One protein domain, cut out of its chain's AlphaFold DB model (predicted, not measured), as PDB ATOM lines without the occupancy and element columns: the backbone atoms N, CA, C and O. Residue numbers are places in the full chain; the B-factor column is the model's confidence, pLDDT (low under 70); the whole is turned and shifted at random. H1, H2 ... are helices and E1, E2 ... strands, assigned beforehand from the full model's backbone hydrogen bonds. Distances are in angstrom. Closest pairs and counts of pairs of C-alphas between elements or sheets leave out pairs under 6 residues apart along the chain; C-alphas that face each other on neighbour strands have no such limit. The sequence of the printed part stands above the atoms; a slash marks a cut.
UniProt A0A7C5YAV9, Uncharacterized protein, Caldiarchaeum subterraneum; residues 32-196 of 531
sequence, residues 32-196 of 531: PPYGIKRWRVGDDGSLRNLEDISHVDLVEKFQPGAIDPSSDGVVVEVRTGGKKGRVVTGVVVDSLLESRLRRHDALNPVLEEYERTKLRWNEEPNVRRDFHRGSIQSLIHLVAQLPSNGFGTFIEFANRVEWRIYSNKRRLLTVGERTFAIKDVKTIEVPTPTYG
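What this domain is: This is residues 32 to 196 of the 531 residues of an uncharacterized protein of Caldiarchaeum subterraneum (UniProt A0A7C5YAV9). A long three-stranded sheet, E5, E6 and E7, makes a wide bow whose two hairpin ends reach away as arms. H3 packs along E6 and E7, while H1 sits between the bow and a smaller, twisted sheet, E2, E1, E4 and E3. The printed part has 165 residues with four named helices and seven named strands, in the order E1 E2 H1 E3 E4 H2 H3 H4 E5 E6 E7, class mixed; the long sheet is antiparallel, the other mixed. It is only just compact, close to loose, with a radius of gyration of the C-alphas of 18.3 A, and flat, spanning 58 by 53 by 24 A.

How they stand to each other: Begin with E5, residues 136 to 145, E6, residues 149 to 175, and E7, residues 178 to 190: a strongly twisted meander, each strand the antiparallel neighbour of the one before. Look for N 139 and O 162 at 2.8 A, and N 173 and O 180 at 2.8 A. E6 bends by 121 degrees at residue 172. H3, residues 108 to 120, lies over E6 and E7 at a height of 9.6 A and runs along them; the closest C-alphas of H3 and E7 are Val 110 and Val 190, 6.2 A. H1, residues 55 to 60, comes closest to E6 at C-alphas Val 59 and Ala 158, 5.5 A; H1 and H3 on one face of this sheet make two layers. H4, residues 127 to 132, is on it but over none of its strands. The other sheet runs E2, residues 47 to 49, E1, residues 37 to 41, E4, residues 87 to 95, E3, residues 73 to 81. E1 and E2 form a hairpin (N 40 and O 48, 2.8 A), as do E3 and E4 (N 76 and O 92, 2.8 A); E1 and E4 are parallel, with N 39 and O 91 at 2.9 A. E2, H1 and E3 form a split strand-helix-strand unit, two strands of one sheet joined through a helix, with E1 and E4 between them in the sheet; its crossover is right-handed. H2, residues 98 to 101, only grazes this sheet. In H1, H3 and H4 every O i to N i+4 pair is within hydrogen-bond range; H2 is too short for one.

Where its parts are: Find C-alpha 37 at (28.946, -34.366, -8.562), where E1 begins. E6 runs 39.8 A from C-alpha 149 at (22.978, -69.775, -14.478); E7 runs 36.3 A and ends at C-alpha 190, (15.384, -38.254, -26.048).

The domain as a whole: The farthest C-alphas, Lys 83 and Glu 177, are 63.8 A apart. The printed part has no cut. The link H1 to E3 is long. Mean pLDDT of the printed part is 91.0; residues 83 to 85 are under 70.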
ATOM      1  N   PRO A  32      33.447 -46.980  -6.020       80.62
ATOM      2  CA  PRO A  32      34.328 -46.185  -5.162       80.62
ATOM      3  C   PRO A  32      33.541 -45.345  -4.134       80.62
ATOM      4  O   PRO A  32      32.447 -44.892  -4.449       80.62
ATOM      5  N   PRO A  33      34.104 -45.047  -2.947       78.75
ATOM      6  CA  PRO A  33      33.381 -44.419  -1.829       78.75
ATOM      7  C   PRO A  33      33.086 -42.916  -2.018       78.75
ATOM      8  O   PRO A  33      32.849 -42.198  -1.048       78.75
ATOM      9  N   TYR A  34      33.152 -42.405  -3.247       83.19
ATOM     10  CA  TYR A  34      32.862 -41.016  -3.585       83.19
ATOM     11  C   TYR A  34      31.766 -40.948  -4.648       83.19
ATOM     12  O   TYR A  34      31.803 -41.670  -5.648       83.19
ATOM     13  N   GLY A  35      30.814 -40.040  -4.428       85.94
ATOM     14  CA  GLY A  35      29.706 -39.799  -5.342       85.94
ATOM     15  C   GLY A  35      30.097 -38.970  -6.563       85.94
ATOM     16  O   GLY A  35      31.164 -38.346  -6.640       85.94
ATOM     17  N   ILE A  36      29.194 -38.962  -7.531       92.12
ATOM     18  CA  ILE A  36      29.265 -38.174  -8.753       92.12
ATOM     19  C   ILE A  36      28.669 -36.796  -8.463       92.12
ATOM     20  O   ILE A  36      27.589 -36.677  -7.882       92.12
ATOM     21  N   LYS A  37      29.377 -35.735  -8.858       95.62
ATOM     22  CA  LYS A  37      28.946 -34.366  -8.562       95.62
ATOM     23  C   LYS A  37      27.676 -34.011  -9.322       95.62
ATOM     24  O   LYS A  37      27.523 -34.375 -10.483       95.62
ATOM     25  N   ARG A  38      26.786 -33.247  -8.700       96.44
ATOM     26  CA  ARG A  38      25.546 -32.794  -9.329       96.44
ATOM     27  C   ARG A  38      25.433 -31.283  -9.211       96.44
ATOM     28  O   ARG A  38      25.495 -30.738  -8.115       96.44
ATOM     29  N   TRP A  39      25.254 -30.602 -10.335       97.06
ATOM     30  CA  TRP A  39      25.125 -29.146 -10.378       97.06
ATOM     31  C   TRP A  39      23.797 -28.727 -10.976       97.06
ATOM     32  O   TRP A  39      23.293 -29.370 -11.888       97.06
ATOM     33  N   ARG A  40      23.271 -27.598 -10.509       96.06
ATOM     34  CA  ARG A  40      22.119 -26.926 -11.102       96.06
ATOM     35  C   ARG A  40      22.541 -25.614 -11.740       96.06
ATOM     36  O   ARG A  40      23.240 -24.827 -11.104       96.06
ATOM     37  N   VAL A  41      22.065 -25.353 -12.952       95.50
ATOM     38  CA  VAL A  41      22.240 -24.054 -13.607       95.50
ATOM     39  C   VAL A  41      21.251 -23.043 -13.013       95.50
ATOM     40  O   VAL A  41      20.039 -23.256 -13.048       95.50
ATOM     41  N   GLY A  42      21.765 -21.942 -12.472       90.12
ATOM     42  CA  GLY A  42      20.991 -20.803 -11.988       90.12
ATOM     43  C   GLY A  42      20.408 -19.954 -13.120       90.12
ATOM     44  O   GLY A  42      20.735 -20.127 -14.301       90.12
ATOM     45  N   ASP A  43      19.541 -19.009 -12.758       83.94
ATOM     46  CA  ASP A  43      18.925 -18.081 -13.716       83.94
ATOM     47  C   ASP A  43      19.965 -17.151 -14.364       83.94
ATOM     48  O   ASP A  43      19.859 -16.831 -15.548       83.94
ATOM     49  N   ASP A  44      21.018 -16.807 -13.619       85.38
ATOM     50  CA  ASP A  44      22.184 -16.030 -14.055       85.38
ATOM     51  C   ASP A  44      23.238 -16.860 -14.815       85.38
ATOM     52  O   ASP A  44      24.259 -16.328 -15.246       85.38
ATOM     53  N   GLY A  45      23.004 -18.166 -14.988       82.00
ATOM     54  CA  GLY A  45      23.939 -19.099 -15.622       82.00
ATOM     55  C   GLY A  45      25.020 -19.651 -14.686       82.00
ATOM     56  O   GLY A  45      25.847 -20.450 -15.129       82.00
ATOM     57  N   SER A  46      25.022 -19.275 -13.402       91.25
ATOM     58  CA  SER A  46      25.945 -19.835 -12.410       91.25
ATOM     59  C   SER A  46      25.640 -21.311 -12.116       91.25
ATOM     60  O   SER A  46      24.524 -21.786 -12.314       91.25
ATOM     61  N   LEU A  47      26.635 -22.064 -11.641       93.56
ATOM     62  CA  LEU A  47      26.453 -23.462 -11.239       93.56
ATOM     63  C   LEU A  47      26.359 -23.563  -9.720       93.56
ATOM     64  O   LEU A  47      27.330 -23.310  -9.007       93.56
ATOM     65  N   ARG A  48      25.197 -23.989  -9.229       93.69
ATOM     66  CA  ARG A  48      24.966 -24.291  -7.818       93.69
ATOM     67  C   ARG A  48      25.189 -25.776  -7.563       93.69
ATOM     68  O   ARG A  48      24.660 -26.611  -8.289       93.69
ATOM     69  N   ASN A  49      25.937 -26.108  -6.517       94.75
ATOM     70  CA  ASN A  49      26.135 -27.499  -6.124       94.75
ATOM     71  C   ASN A  49      24.855 -28.085  -5.499       94.75
ATOM     72  O   ASN A  49      24.194 -27.411  -4.702       94.75
ATOM     73  N   LEU A  50      24.528 -29.322  -5.861       94.88
ATOM     74  CA  LEU A  50      23.496 -30.155  -5.244       94.88
ATOM     75  C   LEU A  50      24.165 -31.329  -4.512       94.88
ATOM     76  O   LEU A  50      25.384 -31.480  -4.553       94.88
ATOM     77  N   GLU A  51      23.377 -32.154  -3.820       92.81
ATOM     78  CA  GLU A  51      23.893 -33.391  -3.221       92.81
ATOM     79  C   GLU A  51      24.430 -34.320  -4.314       92.81
ATOM     80  O   GLU A  51      23.789 -34.466  -5.364       92.81
ATOM     81  N   ASP A  52      25.599 -34.910  -4.056       93.19
ATOM     82  CA  ASP A  52      26.224 -35.905  -4.925       93.19
ATOM     83  C   ASP A  52      25.291 -37.112  -5.115       93.19
ATOM     84  O   ASP A  52      24.511 -37.458  -4.228       93.19
ATOM     85  N   ILE A  53      25.404 -37.769  -6.265       92.94
ATOM     86  CA  ILE A  53      24.632 -38.971  -6.605       92.94
ATOM     87  C   ILE A  53      25.535 -40.209  -6.588       92.94
ATOM     88  O   ILE A  53      26.754 -40.097  -6.760       92.94
ATOM     89  N   SER A  54      24.951 -41.389  -6.395       91.19
ATOM     90  CA  SER A  54      25.680 -42.659  -6.489       91.19
ATOM     91  C   SER A  54      26.021 -43.014  -7.948       91.19
ATOM     92  O   SER A  54      25.487 -42.423  -8.895       91.19
ATOM     93  N   HIS A  55      26.926 -43.975  -8.157       89.38
ATOM     94  CA  HIS A  55      27.223 -44.511  -9.496       89.38
ATOM     95  C   HIS A  55      26.033 -45.292 -10.058       89.38
ATOM     96  O   HIS A  55      25.796 -45.244 -11.267       89.38
ATOM     97  N   VAL A  56      25.259 -45.949  -9.190       89.69
ATOM     98  CA  VAL A  56      23.974 -46.573  -9.548       89.69
ATOM     99  C   VAL A  56      22.962 -45.512  -9.987       89.69
ATOM    100  O   VAL A  56      22.412 -45.605 -11.082       89.69
ATOM    101  N   ASP A  57      22.776 -44.444  -9.205       92.56
ATOM    102  CA  ASP A  57      21.823 -43.372  -9.524       92.56
ATOM    103  C   ASP A  57      22.175 -42.666 -10.837       92.56
ATOM    104  O   ASP A  57      21.271 -42.307 -11.592       92.56
ATOM    105  N   LEU A  58      23.465 -42.491 -11.156       93.69
ATOM    106  CA  LEU A  58      23.873 -41.999 -12.473       93.69
ATOM    107  C   LEU A  58      23.212 -42.823 -13.582       93.69
ATOM    108  O   LEU A  58      22.580 -42.260 -14.474       93.69
ATOM    109  N   VAL A  59      23.368 -44.145 -13.526       92.69
ATOM    110  CA  VAL A  59      22.891 -45.067 -14.561       92.69
ATOM    111  C   VAL A  59      21.364 -45.147 -14.570       92.69
ATOM    112  O   VAL A  59      20.769 -45.087 -15.641       92.69
ATOM    113  N   GLU A  60      20.727 -45.224 -13.403       92.06
ATOM    114  CA  GLU A  60      19.287 -45.494 -13.289       92.06
ATOM    115  C   GLU A  60      18.398 -44.245 -13.322       92.06
ATOM    116  O   GLU A  60      17.217 -44.345 -13.660       92.06
ATOM    117  N   LYS A  61      18.930 -43.073 -12.948       94.25
ATOM    118  CA  LYS A  61      18.130 -41.858 -12.690       94.25
ATOM    119  C   LYS A  61      18.674 -40.588 -13.346       94.25
ATOM    120  O   LYS A  61      17.881 -39.716 -13.688       94.25
ATOM    121  N   PHE A  62      19.988 -40.462 -13.546       96.00
ATOM    122  CA  PHE A  62      20.618 -39.199 -13.964       96.00
ATOM    123  C   PHE A  62      21.356 -39.295 -15.306       96.00
ATOM    124  O   PHE A  62      22.564 -39.086 -15.398       96.00
ATOM    125  N   GLN A  63      20.600 -39.545 -16.372       96.50
ATOM    126  CA  GLN A  63      21.079 -39.488 -17.757       96.50
ATOM    127  C   GLN A  63      20.616 -38.199 -18.443       96.50
ATOM    128  O   GLN A  63      19.580 -37.671 -18.047       96.50
ATOM    129  N   PRO A  64      21.312 -37.680 -19.471       96.00
ATOM    130  CA  PRO A  64      20.809 -36.547 -20.244       96.00
ATOM    131  C   PRO A  64      19.372 -36.789 -20.723       96.00
ATOM    132  O   PRO A  64      19.033 -37.874 -21.186       96.00
ATOM    133  N   GLY A  65      18.509 -35.793 -20.549       95.88
ATOM    134  CA  GLY A  65      17.073 -35.910 -20.783       95.88
ATOM    135  C   GLY A  65      16.262 -36.436 -19.602       95.88
ATOM    136  O   GLY A  65      15.044 -36.274 -19.607       95.88
ATOM    137  N   ALA A  66      16.874 -37.030 -18.577       97.25
ATOM    138  CA  ALA A  66      16.145 -37.485 -17.400       97.25
ATOM    139  C   ALA A  66      15.681 -36.291 -16.558       97.25
ATOM    140  O   ALA A  66      16.430 -35.340 -16.323       97.25
ATOM    141  N   ILE A  67      14.433 -36.334 -16.108       96.31
ATOM    142  CA  ILE A  67      13.869 -35.362 -15.183       96.31
ATOM    143  C   ILE A  67      14.374 -35.722 -13.784       96.31
ATOM    144  O   ILE A  67      14.145 -36.837 -13.327       96.31
ATOM    145  N   ASP A  68      15.034 -34.780 -13.110       95.00
ATOM    146  CA  ASP A  68      15.428 -34.873 -11.704       95.00
ATOM    147  C   ASP A  68      14.295 -34.316 -10.827       95.00
ATOM    148  O   ASP A  68      14.159 -33.089 -10.703       95.00
ATOM    149  N   PRO A  69      13.487 -35.174 -10.173       89.56
ATOM    150  CA  PRO A  69      12.362 -34.708  -9.377       89.56
ATOM    151  C   PRO A  69      12.801 -34.012  -8.090       89.56
ATOM    152  O   PRO A  69      12.054 -33.210  -7.544       89.56
ATOM    153  N   SER A  70      14.013 -34.293  -7.600       90.81
ATOM    154  CA  SER A  70      14.525 -33.687  -6.364       90.81
ATOM    155  C   SER A  70      14.954 -32.233  -6.554       90.81
ATOM    156  O   SER A  70      15.098 -31.494  -5.580       90.81
ATOM    157  N   SER A  71      15.150 -31.808  -7.805       91.38
ATOM    158  CA  SER A  71      15.498 -30.433  -8.140       91.38
ATOM    159  C   SER A  71      14.535 -29.779  -9.133       91.38
ATOM    160  O   SER A  71      14.812 -28.669  -9.569       91.38
ATOM    161  N   ASP A  72      13.382 -30.363  -9.463       91.06
ATOM    162  CA  ASP A  72      12.447 -29.796 -10.456       91.06
ATOM    163  C   ASP A  72      13.164 -29.384 -11.763       91.06
ATOM    164  O   ASP A  72      13.039 -28.247 -12.244       91.06
ATOM    165  N   GLY A  73      14.004 -30.275 -12.291       94.50
ATOM    166  CA  GLY A  73      14.887 -29.979 -13.417       94.50
ATOM    167  C   GLY A  73      15.068 -31.150 -14.373       94.50
ATOM    168  O   GLY A  73      14.555 -32.239 -14.146       94.50
ATOM    169  N   VAL A  74      15.803 -30.919 -15.457       96.69
ATOM    170  CA  VAL A  74      16.193 -31.944 -16.434       96.69
ATOM    171  C   VAL A  74      17.709 -32.009 -16.478       96.69
ATOM    172  O   VAL A  74      18.367 -30.971 -16.531       96.69
ATOM    173  N   VAL A  75      18.275 -33.209 -16.455       97.31
ATOM    174  CA  VAL A  75      19.702 -33.414 -16.698       97.31
ATOM    175  C   VAL A  75      19.989 -33.046 -18.151       97.31
ATOM    176  O   VAL A  75      19.428 -33.636 -19.070       97.31
ATOM    177  N   VAL A  76      20.850 -32.063 -18.372       95.81
ATOM    178  CA  VAL A  76      21.161 -31.532 -19.712       95.81
ATOM    179  C   VAL A  76      22.572 -31.880 -20.172       95.81
ATOM    180  O   VAL A  76      22.846 -31.889 -21.366       95.81
ATOM    181  N   GLU A  77      23.467 -32.203 -19.239       94.19
ATOM    182  CA  GLU A  77      24.868 -32.495 -19.536       94.19
ATOM    183  C   GLU A  77      25.413 -33.538 -18.557       94.19
ATOM    184  O   GLU A  77      25.136 -33.490 -17.355       94.19
ATOM    185  N   VAL A  78      26.255 -34.438 -19.063       94.06
ATOM    186  CA  VAL A  78      27.129 -35.288 -18.251       94.06
ATOM    187  C   VAL A  78      28.570 -34.860 -18.496       94.06
ATOM    188  O   VAL A  78      29.058 -34.865 -19.625       94.06
ATOM    189  N   ARG A  79      29.275 -34.515 -17.420       93.25
ATOM    190  CA  ARG A  79      30.694 -34.169 -17.448       93.25
ATOM    191  C   ARG A  79      31.542 -35.412 -17.310       93.25
ATOM    192  O   ARG A  79      31.393 -36.189 -16.368       93.25
ATOM    193  N   THR A  80      32.487 -35.555 -18.225       90.25
ATOM    194  CA  THR A  80      33.455 -36.649 -18.232       90.25
ATOM    195  C   THR A  80      34.876 -36.142 -17.998       90.25
ATOM    196  O   THR A  80      35.236 -35.052 -18.438       90.25
ATOM    197  N   GLY A  81      35.713 -36.950 -17.353       83.25
ATOM    198  CA  GLY A  81      37.112 -36.653 -17.065       83.25
ATOM    199  C   GLY A  81      38.028 -37.881 -17.110       83.25
ATOM    200  O   GLY A  81      37.696 -38.942 -17.652       83.25
ATOM    201  N   GLY A  82      39.225 -37.722 -16.537       74.12
ATOM    202  CA  GLY A  82      40.295 -38.725 -16.542       74.12
ATOM    203  C   GLY A  82      41.091 -38.770 -17.854       74.12
ATOM    204  O   GLY A  82      40.717 -38.161 -18.850       74.12
ATOM    205  N   LYS A  83      42.195 -39.536 -17.879       65.50
ATOM    206  CA  LYS A  83      43.155 -39.577 -19.010       65.50
ATOM    207  C   LYS A  83      42.540 -39.935 -20.374       65.50
ATOM    208  O   LYS A  83      43.161 -39.673 -21.395       65.50
ATOM    209  N   LYS A  84      41.363 -40.571 -20.390       69.25
ATOM    210  CA  LYS A  84      40.645 -40.984 -21.609       69.25
ATOM    211  C   LYS A  84      39.267 -40.324 -21.773       69.25
ATOM    212  O   LYS A  84      38.563 -40.702 -22.699       69.25
ATOM    213  N   GLY A  85      38.856 -39.417 -20.876       67.62
ATOM    214  CA  GLY A  85      37.528 -38.782 -20.929       67.62
ATOM    215  C   GLY A  85      36.350 -39.753 -20.762       67.62
ATOM    216  O   GLY A  85      35.278 -39.507 -21.290       67.62
ATOM    217  N   ARG A  86      36.553 -40.893 -20.089       72.06
ATOM    218  CA  ARG A  86      35.543 -41.966 -19.958       72.06
ATOM    219  C   ARG A  86      34.917 -42.065 -18.572       72.06
ATOM    220  O   ARG A  86      33.999 -42.849 -18.381       72.06
ATOM    221  N   VAL A  87      35.448 -41.330 -17.598       82.38
ATOM    222  CA  VAL A  87      34.959 -41.374 -16.218       82.38
ATOM    223  C   VAL A  87      33.980 -40.233 -16.036       82.38
ATOM    224  O   VAL A  87      34.360 -39.086 -16.256       82.38
ATOM    225  N   VAL A  88      32.747 -40.524 -15.635       89.00
ATOM    226  CA  VAL A  88      31.781 -39.478 -15.298       89.00
ATOM    227  C   VAL A  88      32.215 -38.800 -14.002       89.00
ATOM    228  O   VAL A  88      32.492 -39.463 -13.005       89.00
ATOM    229  N   THR A  89      32.332 -37.476 -14.034       90.00
ATOM    230  CA  THR A  89      32.740 -36.649 -12.889       90.00
ATOM    231  C   THR A  89      31.587 -35.827 -12.334       90.00
ATOM    232  O   THR A  89      31.635 -35.430 -11.170       90.00
ATOM    233  N   GLY A  90      30.541 -35.603 -13.129       94.19
ATOM    234  CA  GLY A  90      29.301 -35.039 -12.632       94.19
ATOM    235  C   GLY A  90      28.219 -34.854 -13.682       94.19
ATOM    236  O   GLY A  90      28.441 -35.106 -14.862       94.19
ATOM    237  N   VAL A  91      27.057 -34.391 -13.244       96.75
ATOM    238  CA  VAL A  91      25.882 -34.123 -14.079       96.75
ATOM    239  C   VAL A  91      25.399 -32.693 -13.858       96.75
ATOM    240  O   VAL A  91      25.510 -32.151 -12.754       96.75
ATOM    241  N   VAL A  92      24.878 -32.064 -14.907       96.94
ATOM    242  CA  VAL A  92      24.325 -30.707 -14.856       96.94
ATOM    243  C   VAL A  92      22.830 -30.770 -15.121       96.94
ATOM    244  O   VAL A  92      22.388 -31.367 -16.099       96.94
ATOM    245  N   VAL A  93      22.065 -30.131 -14.245       97.31
ATOM    246  CA  VAL A  93      20.610 -30.046 -14.288       97.31
ATOM    247  C   VAL A  93      20.194 -28.614 -14.605       97.31
ATOM    248  O   VAL A  93      20.677 -27.663 -13.983       97.31
ATOM    249  N   ASP A  94      19.273 -28.451 -15.546       96.31
ATOM    250  CA  ASP A  94      18.660 -27.168 -15.884       96.31
ATOM    251  C   ASP A  94      17.167 -27.151 -15.514       96.31
ATOM    252  O   ASP A  94      16.551 -28.174 -15.223       96.31
ATOM    253  N   SER A  95      16.585 -25.960 -15.476       93.94
ATOM    254  CA  SER A  95      15.188 -25.711 -15.143       93.94
ATOM    255  C   SER A  95      14.222 -26.311 -16.169       93.94
ATOM    256  O   SER A  95      14.463 -26.243 -17.371       93.94
ATOM    257  N   LEU A  96      13.056 -26.772 -15.699       93.94
ATOM    258  CA  LEU A  96      11.921 -27.214 -16.529       93.94
ATOM    259  C   LEU A  96      11.231 -26.081 -17.321       93.94
ATOM    260  O   LEU A  96      10.201 -26.304 -17.961       93.94
ATOM    261  N   LEU A  97      11.741 -24.848 -17.256       92.25
ATOM    262  CA  LEU A  97      11.247 -23.743 -18.074       92.25
ATOM    263  C   LEU A  97      11.536 -24.015 -19.550       92.25
ATOM    264  O   LEU A  97      12.682 -24.193 -19.947       92.25
ATOM    265  N   GLU A  98      10.504 -23.959 -20.384       90.50
ATOM    266  CA  GLU A  98      10.623 -24.268 -21.810       90.50
ATOM    267  C   GLU A  98      11.662 -23.390 -22.530       90.50
ATOM    268  O   GLU A  98      12.455 -23.879 -23.328       90.50
ATOM    269  N   SER A  99      11.749 -22.108 -22.162       91.19
ATOM    270  CA  SER A  99      12.752 -21.169 -22.685       91.19
ATOM    271  C   SER A  99      14.203 -21.545 -22.354       91.19
ATOM    272  O   SER A  99      15.127 -21.071 -23.022       91.19
ATOM    273  N   ARG A 100      14.417 -22.363 -21.317       92.31
ATOM    274  CA  ARG A 100      15.714 -22.945 -20.948       92.31
ATOM    275  C   ARG A 100      15.922 -24.264 -21.676       92.31
ATOM    276  O   ARG A 100      16.945 -24.424 -22.330       92.31
ATOM    277  N   LEU A 101      14.929 -25.153 -21.641       93.50
ATOM    278  CA  LEU A 101      15.005 -26.468 -22.281       93.50
ATOM    279  C   LEU A 101      15.275 -26.371 -23.792       93.50
ATOM    280  O   LEU A 101      16.107 -27.112 -24.302       93.50
ATOM    281  N   ARG A 102      14.666 -25.404 -24.496       93.88
ATOM    282  CA  ARG A 102      14.889 -25.173 -25.939       93.88
ATOM    283  C   ARG A 102      16.305 -24.732 -26.312       93.88
ATOM    284  O   ARG A 102      16.641 -24.743 -27.489       93.88
ATOM    285  N   ARG A 103      17.133 -24.331 -25.342       92.00
ATOM    286  CA  ARG A 103      18.550 -24.002 -25.581       92.00
ATOM    287  C   ARG A 103      19.419 -25.250 -25.725       92.00
ATOM    288  O   ARG A 103      20.563 -25.129 -26.142       92.00
ATOM    289  N   HIS A 104      18.890 -26.412 -25.349       93.12
ATOM    290  CA  HIS A 104      19.580 -27.691 -25.430       93.12
ATOM    291  C   HIS A 104      19.111 -28.429 -26.682       93.12
ATOM    292  O   HIS A 104      17.963 -28.872 -26.751       93.12
ATOM    293  N   ASP A 105      20.006 -28.573 -27.661       91.50
ATOM    294  CA  ASP A 105      19.690 -29.103 -28.996       91.50
ATOM    295  C   ASP A 105      18.964 -30.451 -28.954       91.50
ATOM    296  O   ASP A 105      18.015 -30.673 -29.703       91.50
ATOM    297  N   ALA A 106      19.360 -31.336 -28.035       90.44
ATOM    298  CA  ALA A 106      18.757 -32.657 -27.905       90.44
ATOM    299  C   ALA A 106      17.315 -32.628 -27.365       90.44
ATOM    300  O   ALA A 106      16.533 -33.528 -27.662       90.44
ATOM    301  N   LEU A 107      16.934 -31.600 -26.599       95.12
ATOM    302  CA  LEU A 107      15.583 -31.470 -26.045       95.12
ATOM    303  C   LEU A 107      14.621 -30.755 -26.992       95.12
ATOM    304  O   LEU A 107      13.416 -30.960 -26.889       95.12
ATOM    305  N   ASN A 108      15.115 -29.945 -27.927       94.50
ATOM    306  CA  ASN A 108      14.254 -29.211 -28.852       94.50
ATOM    307  C   ASN A 108      13.300 -30.118 -29.671       94.50
ATOM    308  O   ASN A 108      12.090 -29.897 -29.597       94.50
ATOM    309  N   PRO A 109      13.758 -31.192 -30.356       94.81
ATOM    310  CA  PRO A 109      12.846 -32.089 -31.078       94.81
ATOM    311  C   PRO A 109      11.889 -32.853 -30.146       94.81
ATOM    312  O   PRO A 109      10.766 -33.175 -30.532       94.81
ATOM    313  N   VAL A 110      12.303 -33.120 -28.902       96.69
ATOM    314  CA  VAL A 110      11.454 -33.764 -27.885       96.69
ATOM    315  C   VAL A 110      10.308 -32.836 -27.480       96.69
ATOM    316  O   VAL A 110       9.163 -33.277 -27.377       96.69
ATOM    317  N   LEU A 111      10.600 -31.546 -27.290       97.25
ATOM    318  CA  LEU A 111       9.605 -30.524 -26.965       97.25
ATOM    319  C   LEU A 111       8.618 -30.305 -28.111       97.25
ATOM    320  O   LEU A 111       7.418 -30.257 -27.859       97.25
ATOM    321  N   GLU A 112       9.088 -30.245 -29.359       97.19
ATOM    322  CA  GLU A 112       8.207 -30.145 -30.532       97.19
ATOM    323  C   GLU A 112       7.240 -31.338 -30.617       97.19
ATOM    324  O   GLU A 112       6.041 -31.167 -30.864       97.19
ATOM    325  N   GLU A 113       7.727 -32.557 -30.361       97.69
ATOM    326  CA  GLU A 113       6.880 -33.752 -30.346       97.69
ATOM    327  C   GLU A 113       5.900 -33.759 -29.160       97.69
ATOM    328  O   GLU A 113       4.741 -34.169 -29.318       97.69
ATOM    329  N   TYR A 114       6.324 -33.270 -27.991       97.69
ATOM    330  CA  TYR A 114       5.466 -33.078 -26.819       97.69
ATOM    331  C   TYR A 114       4.328 -32.094 -27.118       97.69
ATOM    332  O   TYR A 114       3.157 -32.424 -26.906       97.69
ATOM    333  N   GLU A 115       4.643 -30.924 -27.674       97.75
ATOM    334  CA  GLU A 115       3.658 -29.905 -28.044       97.75
ATOM    335  C   GLU A 115       2.675 -30.431 -29.078       97.75
ATOM    336  O   GLU A 115       1.460 -30.349 -28.885       97.75
ATOM    337  N   ARG A 116       3.189 -31.051 -30.145       97.88
ATOM    338  CA  ARG A 116       2.370 -31.676 -31.186       97.88
ATOM    339  C   ARG A 116       1.410 -32.705 -30.595       97.88
ATOM    340  O   ARG A 116       0.251 -32.770 -31.004       97.88
ATOM    341  N   THR A 117       1.875 -33.505 -29.638       97.06
ATOM    342  CA  THR A 117       1.056 -34.514 -28.956       97.06
ATOM    343  C   THR A 117      -0.031 -33.868 -28.098       97.06
ATOM    344  O   THR A 117      -1.201 -34.234 -28.220       97.06
ATOM    345  N   LYS A 118       0.317 -32.871 -27.280       96.88
ATOM    346  CA  LYS A 118      -0.637 -32.158 -26.418       96.88
ATOM    347  C   LYS A 118      -1.708 -31.434 -27.230       96.88
ATOM    348  O   LYS A 118      -2.896 -31.595 -26.951       96.88
ATOM    349  N   LEU A 119      -1.315 -30.759 -28.309       96.69
ATOM    350  CA  LEU A 119      -2.246 -30.116 -29.236       96.69
ATOM    351  C   LEU A 119      -3.191 -31.130 -29.900       96.69
ATOM    352  O   LEU A 119      -4.390 -30.871 -29.978       96.69
ATOM    353  N   ARG A 120      -2.705 -32.317 -30.299       96.31
ATOM    354  CA  ARG A 120      -3.564 -33.405 -30.823       96.31
ATOM    355  C   ARG A 120      -4.601 -33.890 -29.807       96.31
ATOM    356  O   ARG A 120      -5.697 -34.277 -30.202       96.31
ATOM    357  N   TRP A 121      -4.288 -33.849 -28.514       95.69
ATOM    358  CA  TRP A 121      -5.237 -34.168 -27.440       95.69
ATOM    359  C   TRP A 121      -6.174 -33.000 -27.069       95.69
ATOM    360  O   TRP A 121      -7.062 -33.149 -26.216       95.69
ATOM    361  N   ASN A 122      -6.049 -31.857 -27.757       95.50
ATOM    362  CA  ASN A 122      -6.688 -30.584 -27.418       95.50
ATOM    363  C   ASN A 122      -6.335 -30.137 -25.990       95.50
ATOM    364  O   ASN A 122      -7.214 -29.790 -25.196       95.50
ATOM    365  N   GLU A 123      -5.049 -30.209 -25.654       95.94
ATOM    366  CA  GLU A 123      -4.472 -29.776 -24.385       95.94
ATOM    367  C   GLU A 123      -3.433 -28.682 -24.638       95.94
ATOM    368  O   GLU A 123      -2.692 -28.725 -25.618       95.94
ATOM    369  N   GLU A 124      -3.360 -27.705 -23.737       96.12
ATOM    370  CA  GLU A 124      -2.319 -26.681 -23.779       96.12
ATOM    371  C   GLU A 124      -0.977 -27.291 -23.313       96.12
ATOM    372  O   GLU A 124      -0.919 -27.814 -22.192       96.12
ATOM    373  N   PRO A 125       0.096 -27.239 -24.122       95.94
ATOM    374  CA  PRO A 125       1.414 -27.711 -23.710       95.94
ATOM    375  C   PRO A 125       1.984 -26.840 -22.583       95.94
ATOM    376  O   PRO A 125       1.975 -25.615 -22.663       95.94
ATOM    377  N   ASN A 126       2.475 -27.465 -21.514       96.25
ATOM    378  CA  ASN A 126       3.231 -26.799 -20.457       96.25
ATOM    379  C   ASN A 126       4.029 -27.842 -19.658       96.25
ATOM    380  O   ASN A 126       3.489 -28.474 -18.747       96.25
ATOM    381  N   VAL A 127       5.316 -28.003 -19.983       95.06
ATOM    382  CA  VAL A 127       6.180 -29.053 -19.408       95.06
ATOM    383  C   VAL A 127       6.219 -28.987 -17.884       95.06
ATOM    384  O   VAL A 127       6.021 -29.997 -17.215       95.06
ATOM    385  N   ARG A 128       6.411 -27.792 -17.314       94.94
ATOM    386  CA  ARG A 128       6.495 -27.605 -15.860       94.94
ATOM    387  C   ARG A 128       5.184 -27.962 -15.157       94.94
ATOM    388  O   ARG A 128       5.193 -28.664 -14.148       94.94
ATOM    389  N   ARG A 129       4.048 -27.491 -15.679       95.25
ATOM    390  CA  ARG A 129       2.718 -27.803 -15.130       95.25
ATOM    391  C   ARG A 129       2.428 -29.294 -15.229       95.25
ATOM    392  O   ARG A 129       1.928 -29.876 -14.268       95.25
ATOM    393  N   ASP A 130       2.724 -29.896 -16.373       95.25
ATOM    394  CA  ASP A 130       2.480 -31.315 -16.602       95.25
ATOM    395  C   ASP A 130       3.393 -32.178 -15.727       95.25
ATOM    396  O   ASP A 130       2.931 -33.195 -15.214       95.25
ATOM    397  N   PHE A 131       4.626 -31.742 -15.462       94.81
ATOM    398  CA  PHE A 131       5.540 -32.411 -14.535       94.81
ATOM    399  C   PHE A 131       4.985 -32.411 -13.113       94.81
ATOM    400  O   PHE A 131       4.802 -33.476 -12.527       94.81
ATOM    401  N   HIS A 132       4.597 -31.245 -12.589       93.50
ATOM    402  CA  HIS A 132       4.018 -31.156 -11.244       93.50
ATOM    403  C   HIS A 132       2.684 -31.913 -11.107       93.50
ATOM    404  O   HIS A 132       2.311 -32.318 -10.010       93.50
ATOM    405  N   ARG A 133       1.961 -32.136 -12.213       91.88
ATOM    406  CA  ARG A 133       0.748 -32.975 -12.255       91.88
ATOM    407  C   ARG A 133       1.035 -34.472 -12.415       91.88
ATOM    408  O   ARG A 133       0.083 -35.249 -12.504       91.88
ATOM    409  N   GLY A 134       2.300 -34.880 -12.539       90.44
ATOM    410  CA  GLY A 134       2.689 -36.259 -12.849       90.44
ATOM    411  C   GLY A 134       2.235 -36.726 -14.237       90.44
ATOM    412  O   GLY A 134       2.042 -37.913 -14.460       90.44
ATOM    413  N   SER A 135       1.990 -35.791 -15.158       92.75
ATOM    414  CA  SER A 135       1.560 -36.059 -16.538       92.75
ATOM    415  C   SER A 135       2.723 -36.084 -17.534       92.75
ATOM    416  O   SER A 135       2.501 -36.339 -18.714       92.75
ATOM    417  N   ILE A 136       3.949 -35.854 -17.066       94.50
ATOM    418  CA  ILE A 136       5.183 -36.147 -17.791       94.50
ATOM    419  C   ILE A 136       6.202 -36.754 -16.829       94.50
ATOM    420  O   ILE A 136       6.340 -36.295 -15.693       94.50
ATOM    421  N   GLN A 137       6.880 -37.800 -17.278       94.00
ATOM    422  CA  GLN A 137       7.912 -38.507 -16.527       94.00
ATOM    423  C   GLN A 137       9.015 -38.943 -17.489       94.00
ATOM    424  O   GLN A 137       8.735 -39.253 -18.646       94.00
ATOM    425  N   SER A 138      10.253 -39.000 -17.012       94.31
ATOM    426  CA  SER A 138      11.342 -39.638 -17.749       94.31
ATOM    427  C   SER A 138      11.532 -41.076 -17.288       94.31
ATOM    428  O   SER A 138      11.513 -41.341 -16.086       94.31
ATOM    429  N   LEU A 139      11.789 -41.975 -18.230       92.56
ATOM    430  CA  LEU A 139      12.175 -43.356 -17.981       92.56
ATOM    431  C   LEU A 139      13.539 -43.617 -18.618       92.56
ATOM    432  O   LEU A 139      13.754 -43.279 -19.783       92.56
ATOM    433  N   ILE A 140      14.441 -44.241 -17.866       93.31
ATOM    434  CA  ILE A 140      15.724 -44.709 -18.385       93.31
ATOM    435  C   ILE A 140      15.604 -46.209 -18.628       93.31
ATOM    436  O   ILE A 140      15.289 -46.975 -17.720       93.31
ATOM    437  N   HIS A 141      15.839 -46.628 -19.869       88.88
ATOM    438  CA  HIS A 141      15.880 -48.043 -20.223       88.88
ATOM    439  C   HIS A 141      17.271 -48.582 -19.942       88.88
ATOM    440  O   HIS A 141      18.250 -48.097 -20.512       88.88
ATOM    441  N   LEU A 142      17.345 -49.594 -19.089       87.62
ATOM    442  CA  LEU A 142      18.588 -50.235 -18.692       87.62
ATOM    443  C   LEU A 142      18.804 -51.520 -19.486       87.62
ATOM    444  O   LEU A 142      17.858 -52.187 -19.907       87.62
ATOM    445  N   VAL A 143      20.069 -51.856 -19.705       85.88
ATOM    446  CA  VAL A 143      20.483 -53.148 -20.241       85.88
ATOM    447  C   VAL A 143      21.462 -53.763 -19.260       85.88
ATOM    448  O   VAL A 143      22.453 -53.137 -18.883       85.88
ATOM    449  N   ALA A 144      21.188 -55.011 -18.885       85.50
ATOM    450  CA  ALA A 144      22.031 -55.777 -17.986       85.50
ATOM    451  C   ALA A 144      22.650 -56.993 -18.691       85.50
ATOM    452  O   ALA A 144      21.967 -57.824 -19.313       85.50
ATOM    453  N   GLN A 145      23.965 -57.133 -18.548       87.25
ATOM    454  CA  GLN A 145      24.664 -58.390 -18.767       87.25
ATOM    455  C   GLN A 145      24.596 -59.196 -17.471       87.25
ATOM    456  O   GLN A 145      25.190 -58.795 -16.479       87.25
ATOM    457  N   LEU A 146      23.881 -60.319 -17.492       88.00
ATOM    458  CA  LEU A 146      23.570 -61.133 -16.313       88.00
ATOM    459  C   LEU A 146      24.254 -62.507 -16.407       88.00
ATOM    460  O   LEU A 146      24.422 -63.011 -17.526       88.00
ATOM    461  N   PRO A 147      24.605 -63.150 -15.275       85.12
ATOM    462  CA  PRO A 147      24.997 -64.556 -15.275       85.12
ATOM    463  C   PRO A 147      23.852 -65.425 -15.816       85.12
ATOM    464  O   PRO A 147      22.686 -65.227 -15.484       85.12
ATOM    465  N   SER A 148      24.177 -66.386 -16.682       81.00
ATOM    466  CA  SER A 148      23.169 -67.225 -17.347       81.00
ATOM    467  C   SER A 148      22.641 -68.360 -16.469       81.00
ATOM    468  O   SER A 148      21.576 -68.899 -16.754       81.00
ATOM    469  N   ASN A 149      23.390 -68.759 -15.441       82.38
ATOM    470  CA  ASN A 149      22.978 -69.775 -14.478       82.38
ATOM    471  C   ASN A 149      23.804 -69.644 -13.188       82.38
ATOM    472  O   ASN A 149      25.024 -69.804 -13.227       82.38
ATOM    473  N   GLY A 150      23.145 -69.387 -12.059       84.38
ATOM    474  CA  GLY A 150      23.774 -69.292 -10.741       84.38
ATOM    475  C   GLY A 150      24.383 -67.918 -10.439       84.38
ATOM    476  O   GLY A 150      23.951 -66.898 -10.975       84.38
ATOM    477  N   PHE A 151      25.358 -67.898  -9.528       85.62
ATOM    478  CA  PHE A 151      26.008 -66.681  -9.036       85.62
ATOM    479  C   PHE A 151      27.068 -66.159 -10.008       85.62
ATOM    480  O   PHE A 151      27.894 -66.926 -10.507       85.62
ATOM    481  N   GLY A 152      27.118 -64.846 -10.217       84.50
ATOM    482  CA  GLY A 152      28.192 -64.222 -10.980       84.50
ATOM    483  C   GLY A 152      28.129 -62.703 -10.977       84.50
ATOM    484  O   GLY A 152      27.276 -62.094 -10.339       84.50
ATOM    485  N   THR A 153      29.051 -62.081 -11.703       82.94
ATOM    486  CA  THR A 153      29.039 -60.633 -11.922       82.94
ATOM    487  C   THR A 153      27.943 -60.246 -12.906       82.94
ATOM    488  O   THR A 153      27.814 -60.895 -13.950       82.94
ATOM    489  N   PHE A 154      27.249 -59.144 -12.644       87.88
ATOM    490  CA  PHE A 154      26.470 -58.438 -13.650       87.88
ATOM    491  C   PHE A 154      27.024 -57.043 -13.920       87.88
ATOM    492  O   PHE A 154      27.760 -56.472 -13.114       87.88
ATOM    493  N   ILE A 155      26.691 -56.518 -15.095       88.38
ATOM    494  CA  ILE A 155      27.009 -55.153 -15.511       88.38
ATOM    495  C   ILE A 155      25.726 -54.532 -16.036       88.38
ATOM    496  O   ILE A 155      25.101 -55.108 -16.926       88.38
ATOM    497  N   GLU A 156      25.368 -53.363 -15.522       88.69
ATOM    498  CA  GLU A 156      24.185 -52.620 -15.939       88.69
ATOM    499  C   GLU A 156      24.573 -51.235 -16.450       88.69
ATOM    500  O   GLU A 156      25.455 -50.557 -15.909       88.69
ATOM    501  N   PHE A 157      23.954 -50.844 -17.560       91.00
ATOM    502  CA  PHE A 157      24.208 -49.575 -18.226       91.00
ATOM    503  C   PHE A 157      22.933 -49.041 -18.876       91.00
ATOM    504  O   PHE A 157      22.061 -49.795 -19.313       91.00
ATOM    505  N   ALA A 158      22.838 -47.718 -18.955       91.50
ATOM    506  CA  ALA A 158      21.717 -47.053 -19.596       91.50
ATOM    507  C   ALA A 158      21.811 -47.205 -21.120       91.50
ATOM    508  O   ALA A 158      22.865 -46.991 -21.719       91.50
ATOM    509  N   ASN A 159      20.695 -47.555 -21.753       91.38
ATOM    510  CA  ASN A 159      20.568 -47.687 -23.204       91.38
ATOM    511  C   ASN A 159      20.014 -46.400 -23.821       91.38
ATOM    512  O   ASN A 159      20.645 -45.823 -24.702       91.38
ATOM    513  N   ARG A 160      18.868 -45.925 -23.321       93.56
ATOM    514  CA  ARG A 160      18.220 -44.695 -23.795       93.56
ATOM    515  C   ARG A 160      17.328 -44.073 -22.730       93.56
ATOM    516  O   ARG A 160      16.933 -44.744 -21.774       93.56
ATOM    517  N   VAL A 161      16.977 -42.810 -22.941       95.75
ATOM    518  CA  VAL A 161      16.037 -42.056 -22.107       95.75
ATOM    519  C   VAL A 161      14.784 -41.749 -22.913       95.75
ATOM    520  O   VAL A 161      14.862 -41.357 -24.074       95.75
ATOM    521  N   GLU A 162      13.620 -41.908 -22.300       96.12
ATOM    522  CA  GLU A 162      12.331 -41.600 -22.909       96.12
ATOM    523  C   GLU A 162      11.506 -40.690 -21.999       96.12
ATOM    524  O   GLU A 162      11.524 -40.829 -20.778       96.12
ATOM    525  N   TRP A 163      10.736 -39.781 -22.589       96.81
ATOM    526  CA  TRP A 163       9.672 -39.043 -21.917       96.81
ATOM    527  C   TRP A 163       8.340 -39.741 -22.159       96.81
ATOM    528  O   TRP A 163       7.895 -39.872 -23.301       96.81
ATOM    529  N   ARG A 164       7.683 -40.165 -21.079       94.31
ATOM    530  CA  ARG A 164       6.291 -40.623 -21.090       94.31
ATOM    531  C   ARG A 164       5.381 -39.463 -20.743       94.31
ATOM    532  O   ARG A 164       5.515 -38.847 -19.686       94.31
ATOM    533  N   ILE A 165       4.447 -39.183 -21.637       95.44
ATOM    534  CA  ILE A 165       3.502 -38.081 -21.527       95.44
ATOM    535  C   ILE A 165       2.105 -38.667 -21.459       95.44
ATOM    536  O   ILE A 165       1.724 -39.480 -22.300       95.44
ATOM    537  N   TYR A 166       1.334 -38.200 -20.490       93.44
ATOM    538  CA  TYR A 166      -0.032 -38.628 -20.249       93.44
ATOM    539  C   TYR A 166      -1.011 -37.513 -20.618       93.44
ATOM    540  O   TYR A 166      -0.769 -36.329 -20.339       93.44
ATOM    541  N   SER A 167      -2.143 -37.886 -21.208       94.19
ATOM    542  CA  SER A 167      -3.267 -36.976 -21.407       94.19
ATOM    543  C   SER A 167      -3.881 -36.557 -20.065       94.19
ATOM    544  O   SER A 167      -3.944 -37.317 -19.093       94.19
ATOM    545  N   ASN A 168      -4.382 -35.328 -20.005       89.62
ATOM    546  CA  ASN A 168      -5.227 -34.846 -18.918       89.62
ATOM    547  C   ASN A 168      -6.603 -35.526 -18.946       89.62
ATOM    548  O   ASN A 168      -7.186 -35.799 -17.893       89.62
ATOM    549  N   LYS A 169      -7.122 -35.811 -20.145       88.19
ATOM    550  CA  LYS A 169      -8.402 -36.511 -20.319       88.19
ATOM    551  C   LYS A 169      -8.246 -37.999 -20.024       88.19
ATOM    552  O   LYS A 169      -7.233 -38.602 -20.371       88.19
ATOM    553  N   ARG A 170      -9.271 -38.586 -19.403       87.38
ATOM    554  CA  ARG A 170      -9.388 -40.034 -19.209       87.38
ATOM    555  C   ARG A 170     -10.411 -40.585 -20.195       87.38
ATOM    556  O   ARG A 170     -11.472 -39.985 -20.363       87.38
ATOM    557  N   ARG A 171     -10.114 -41.728 -20.801       85.69
ATOM    558  CA  ARG A 171     -11.082 -42.542 -21.539       85.69
ATOM    559  C   ARG A 171     -11.549 -43.692 -20.655       85.69
ATOM    560  O   ARG A 171     -10.780 -44.219 -19.853       85.69
ATOM    561  N   LEU A 172     -12.819 -44.054 -20.787       87.75
ATOM    562  CA  LEU A 172     -13.392 -45.195 -20.084       87.75
ATOM    563  C   LEU A 172     -13.236 -46.435 -20.965       87.75
ATOM    564  O   LEU A 172     -13.687 -46.445 -22.108       87.75
ATOM    565  N   LEU A 173     -12.587 -47.465 -20.434       84.06
ATOM    566  CA  LEU A 173     -12.477 -48.777 -21.054       84.06
ATOM    567  C   LEU A 173     -13.282 -49.764 -20.219       84.06
ATOM    568  O   LEU A 173     -13.017 -49.922 -19.033       84.06
ATOM    569  N   THR A 174     -14.260 -50.426 -20.829       82.50
ATOM    570  CA  THR A 174     -15.039 -51.459 -20.140       82.50
ATOM    571  C   THR A 174     -14.478 -52.829 -20.495       82.50
ATOM    572  O   THR A 174     -14.387 -53.173 -21.674       82.50
ATOM    573  N   VAL A 175     -14.085 -53.591 -19.475       82.06
ATOM    574  CA  VAL A 175     -13.588 -54.965 -19.587       82.06
ATOM    575  C   VAL A 175     -14.474 -55.839 -18.705       82.06
ATOM    576  O   VAL A 175     -14.467 -55.710 -17.482       82.06
ATOM    577  N   GLY A 176     -15.277 -56.702 -19.333       80.31
ATOM    578  CA  GLY A 176     -16.312 -57.456 -18.625       80.31
ATOM    579  C   GLY A 176     -17.326 -56.514 -17.970       80.31
ATOM    580  O   GLY A 176     -17.893 -55.656 -18.644       80.31
ATOM    581  N   GLU A 177     -17.520 -56.657 -16.659       81.00
ATOM    582  CA  GLU A 177     -18.420 -55.816 -15.854       81.00
ATOM    583  C   GLU A 177     -17.722 -54.593 -15.225       81.00
ATOM    584  O   GLU A 177     -18.370 -53.784 -14.564       81.00
ATOM    585  N   ARG A 178     -16.404 -54.434 -15.419       84.75
ATOM    586  CA  ARG A 178     -15.613 -53.362 -14.792       84.75
ATOM    587  C   ARG A 178     -15.284 -52.254 -15.788       84.75
ATOM    588  O   ARG A 178     -14.967 -52.511 -16.950       84.75
ATOM    589  N   THR A 179     -15.297 -51.010 -15.316       85.38
ATOM    590  CA  THR A 179     -14.915 -49.834 -16.107       85.38
ATOM    591  C   THR A 179     -13.631 -49.218 -15.563       85.38
ATOM    592  O   THR A 179     -13.580 -48.751 -14.429       85.38
ATOM    593  N   PHE A 180     -12.604 -49.166 -16.405       84.12
ATOM    594  CA  PHE A 180     -11.296 -48.596 -16.109       84.12
ATOM    595  C   PHE A 180     -11.186 -47.188 -16.692       84.12
ATOM    596  O   PHE A 180     -11.524 -46.950 -17.852       84.12
ATOM    597  N   ALA A 181     -10.677 -46.246 -15.899       86.56
ATOM    598  CA  ALA A 181     -10.385 -44.893 -16.356       86.56
ATOM    599  C   ALA A 181      -8.902 -44.788 -16.731       86.56
ATOM    600  O   ALA A 181      -8.048 -44.627 -15.860       86.56
ATOM    601  N   ILE A 182      -8.607 -44.852 -18.025       86.31
ATOM    602  CA  ILE A 182      -7.238 -44.864 -18.552       86.31
ATOM    603  C   ILE A 182      -6.908 -43.548 -19.252       86.31
ATOM    604  O   ILE A 182      -7.794 -42.844 -19.737       86.31
ATOM    605  N   LYS A 183      -5.627 -43.191 -19.278       87.44
ATOM    606  CA  LYS A 183      -5.121 -42.013 -19.990       87.44
ATOM    607  C   LYS A 183      -4.483 -42.447 -21.302       87.44
ATOM    608  O   LYS A 183      -3.975 -43.563 -21.402       87.44
ATOM    609  N   ASP A 184      -4.503 -41.566 -22.290       88.00
ATOM    610  CA  ASP A 184      -3.692 -41.756 -23.484       88.00
ATOM    611  C   ASP A 184      -2.237 -41.438 -23.141       88.00
ATOM    612  O   ASP A 184      -1.948 -40.487 -22.408       88.00
ATOM    613  N   VAL A 185      -1.328 -42.276 -23.638       90.19
ATOM    614  CA  VAL A 185       0.102 -42.200 -23.340       90.19
ATOM    615  C   VAL A 185       0.871 -42.061 -24.641       90.19
ATOM    616  O   VAL A 185       0.592 -42.749 -25.625       90.19
ATOM    617  N   LYS A 186       1.854 -41.168 -24.644       93.31
ATOM    618  CA  LYS A 186       2.831 -41.021 -25.717       93.31
ATOM    619  C   LYS A 186       4.226 -41.125 -25.124       93.31
ATOM    620  O   LYS A 186       4.543 -40.428 -24.166       93.31
ATOM    621  N   THR A 187       5.052 -41.944 -25.752       94.31
ATOM    622  CA  THR A 187       6.476 -42.060 -25.446       94.31
ATOM    623  C   THR A 187       7.284 -41.313 -26.505       94.31
ATOM    624  O   THR A 187       6.998 -41.440 -27.700       94.31
ATOM    625  N   ILE A 188       8.263 -40.520 -26.070       96.56
ATOM    626  CA  ILE A 188       9.199 -39.787 -26.930       96.56
ATOM    627  C   ILE A 188      10.617 -40.126 -26.482       96.56
ATOM    628  O   ILE A 188      10.973 -39.869 -25.338       96.56
ATOM    629  N   GLU A 189      11.429 -40.693 -27.365       96.50
ATOM    630  CA  GLU A 189      12.846 -40.927 -27.087       96.50
ATOM    631  C   GLU A 189      13.624 -39.608 -27.109       96.50
ATOM    632  O   GLU A 189      13.433 -38.778 -28.002       96.50
ATOM    633  N   VAL A 190      14.494 -39.411 -26.118       96.38
ATOM    634  CA  VAL A 190      15.384 -38.254 -26.048       96.38
ATOM    635  C   VAL A 190      16.680 -38.594 -26.795       96.38
ATOM    636  O   VAL A 190      17.364 -39.540 -26.403       96.38
ATOM    637  N   PRO A 191      17.048 -37.851 -27.858       93.94
ATOM    638  CA  PRO A 191      18.177 -38.178 -28.730       93.94
ATOM    639  C   PRO A 191      19.521 -37.778 -28.103       93.94
ATOM    640  O   PRO A 191      20.239 -36.914 -28.609       93.94
ATOM    641  N   THR A 192      19.871 -38.402 -26.981       91.69
ATOM    642  CA  THR A 192      21.120 -38.165 -26.250       91.69
ATOM    643  C   THR A 192      21.886 -39.459 -26.013       91.69
ATOM    644  O   THR A 192      21.267 -40.491 -25.749       91.69
ATOM    645  N   PRO A 193      23.230 -39.423 -26.029       90.50
ATOM    646  CA  PRO A 193      24.023 -40.550 -25.563       90.50
ATOM    647  C   PRO A 193      23.798 -40.800 -24.067       90.50
ATOM    648  O   PRO A 193      23.569 -39.870 -23.291       90.50
ATOM    649  N   THR A 194      23.919 -42.062 -23.669       92.31
ATOM    650  CA  THR A 194      23.929 -42.487 -22.271       92.31
ATOM    651  C   THR A 194      25.355 -42.678 -21.757       92.31
ATOM    652  O   THR A 194      26.308 -42.864 -22.520       92.31
ATOM    653  N   TYR A 195      25.517 -42.601 -20.438       91.44
ATOM    654  CA  TYR A 195      26.808 -42.548 -19.771       91.44
ATOM    655  C   TYR A 195      26.853 -43.419 -18.524       91.44
ATOM    656  O   TYR A 195      25.903 -43.492 -17.747       91.44
ATOM    657  N   GLY A 196      28.035 -43.975 -18.280       87.19
ATOM    658  CA  GLY A 196      28.301 -44.781 -17.101       87.19
ATOM    659  C   GLY A 196      27.804 -46.216 -17.232       87.19
ATOM    660  O   GLY A 196      27.025 -46.578 -18.110       87.19
TER     661      GLY A 196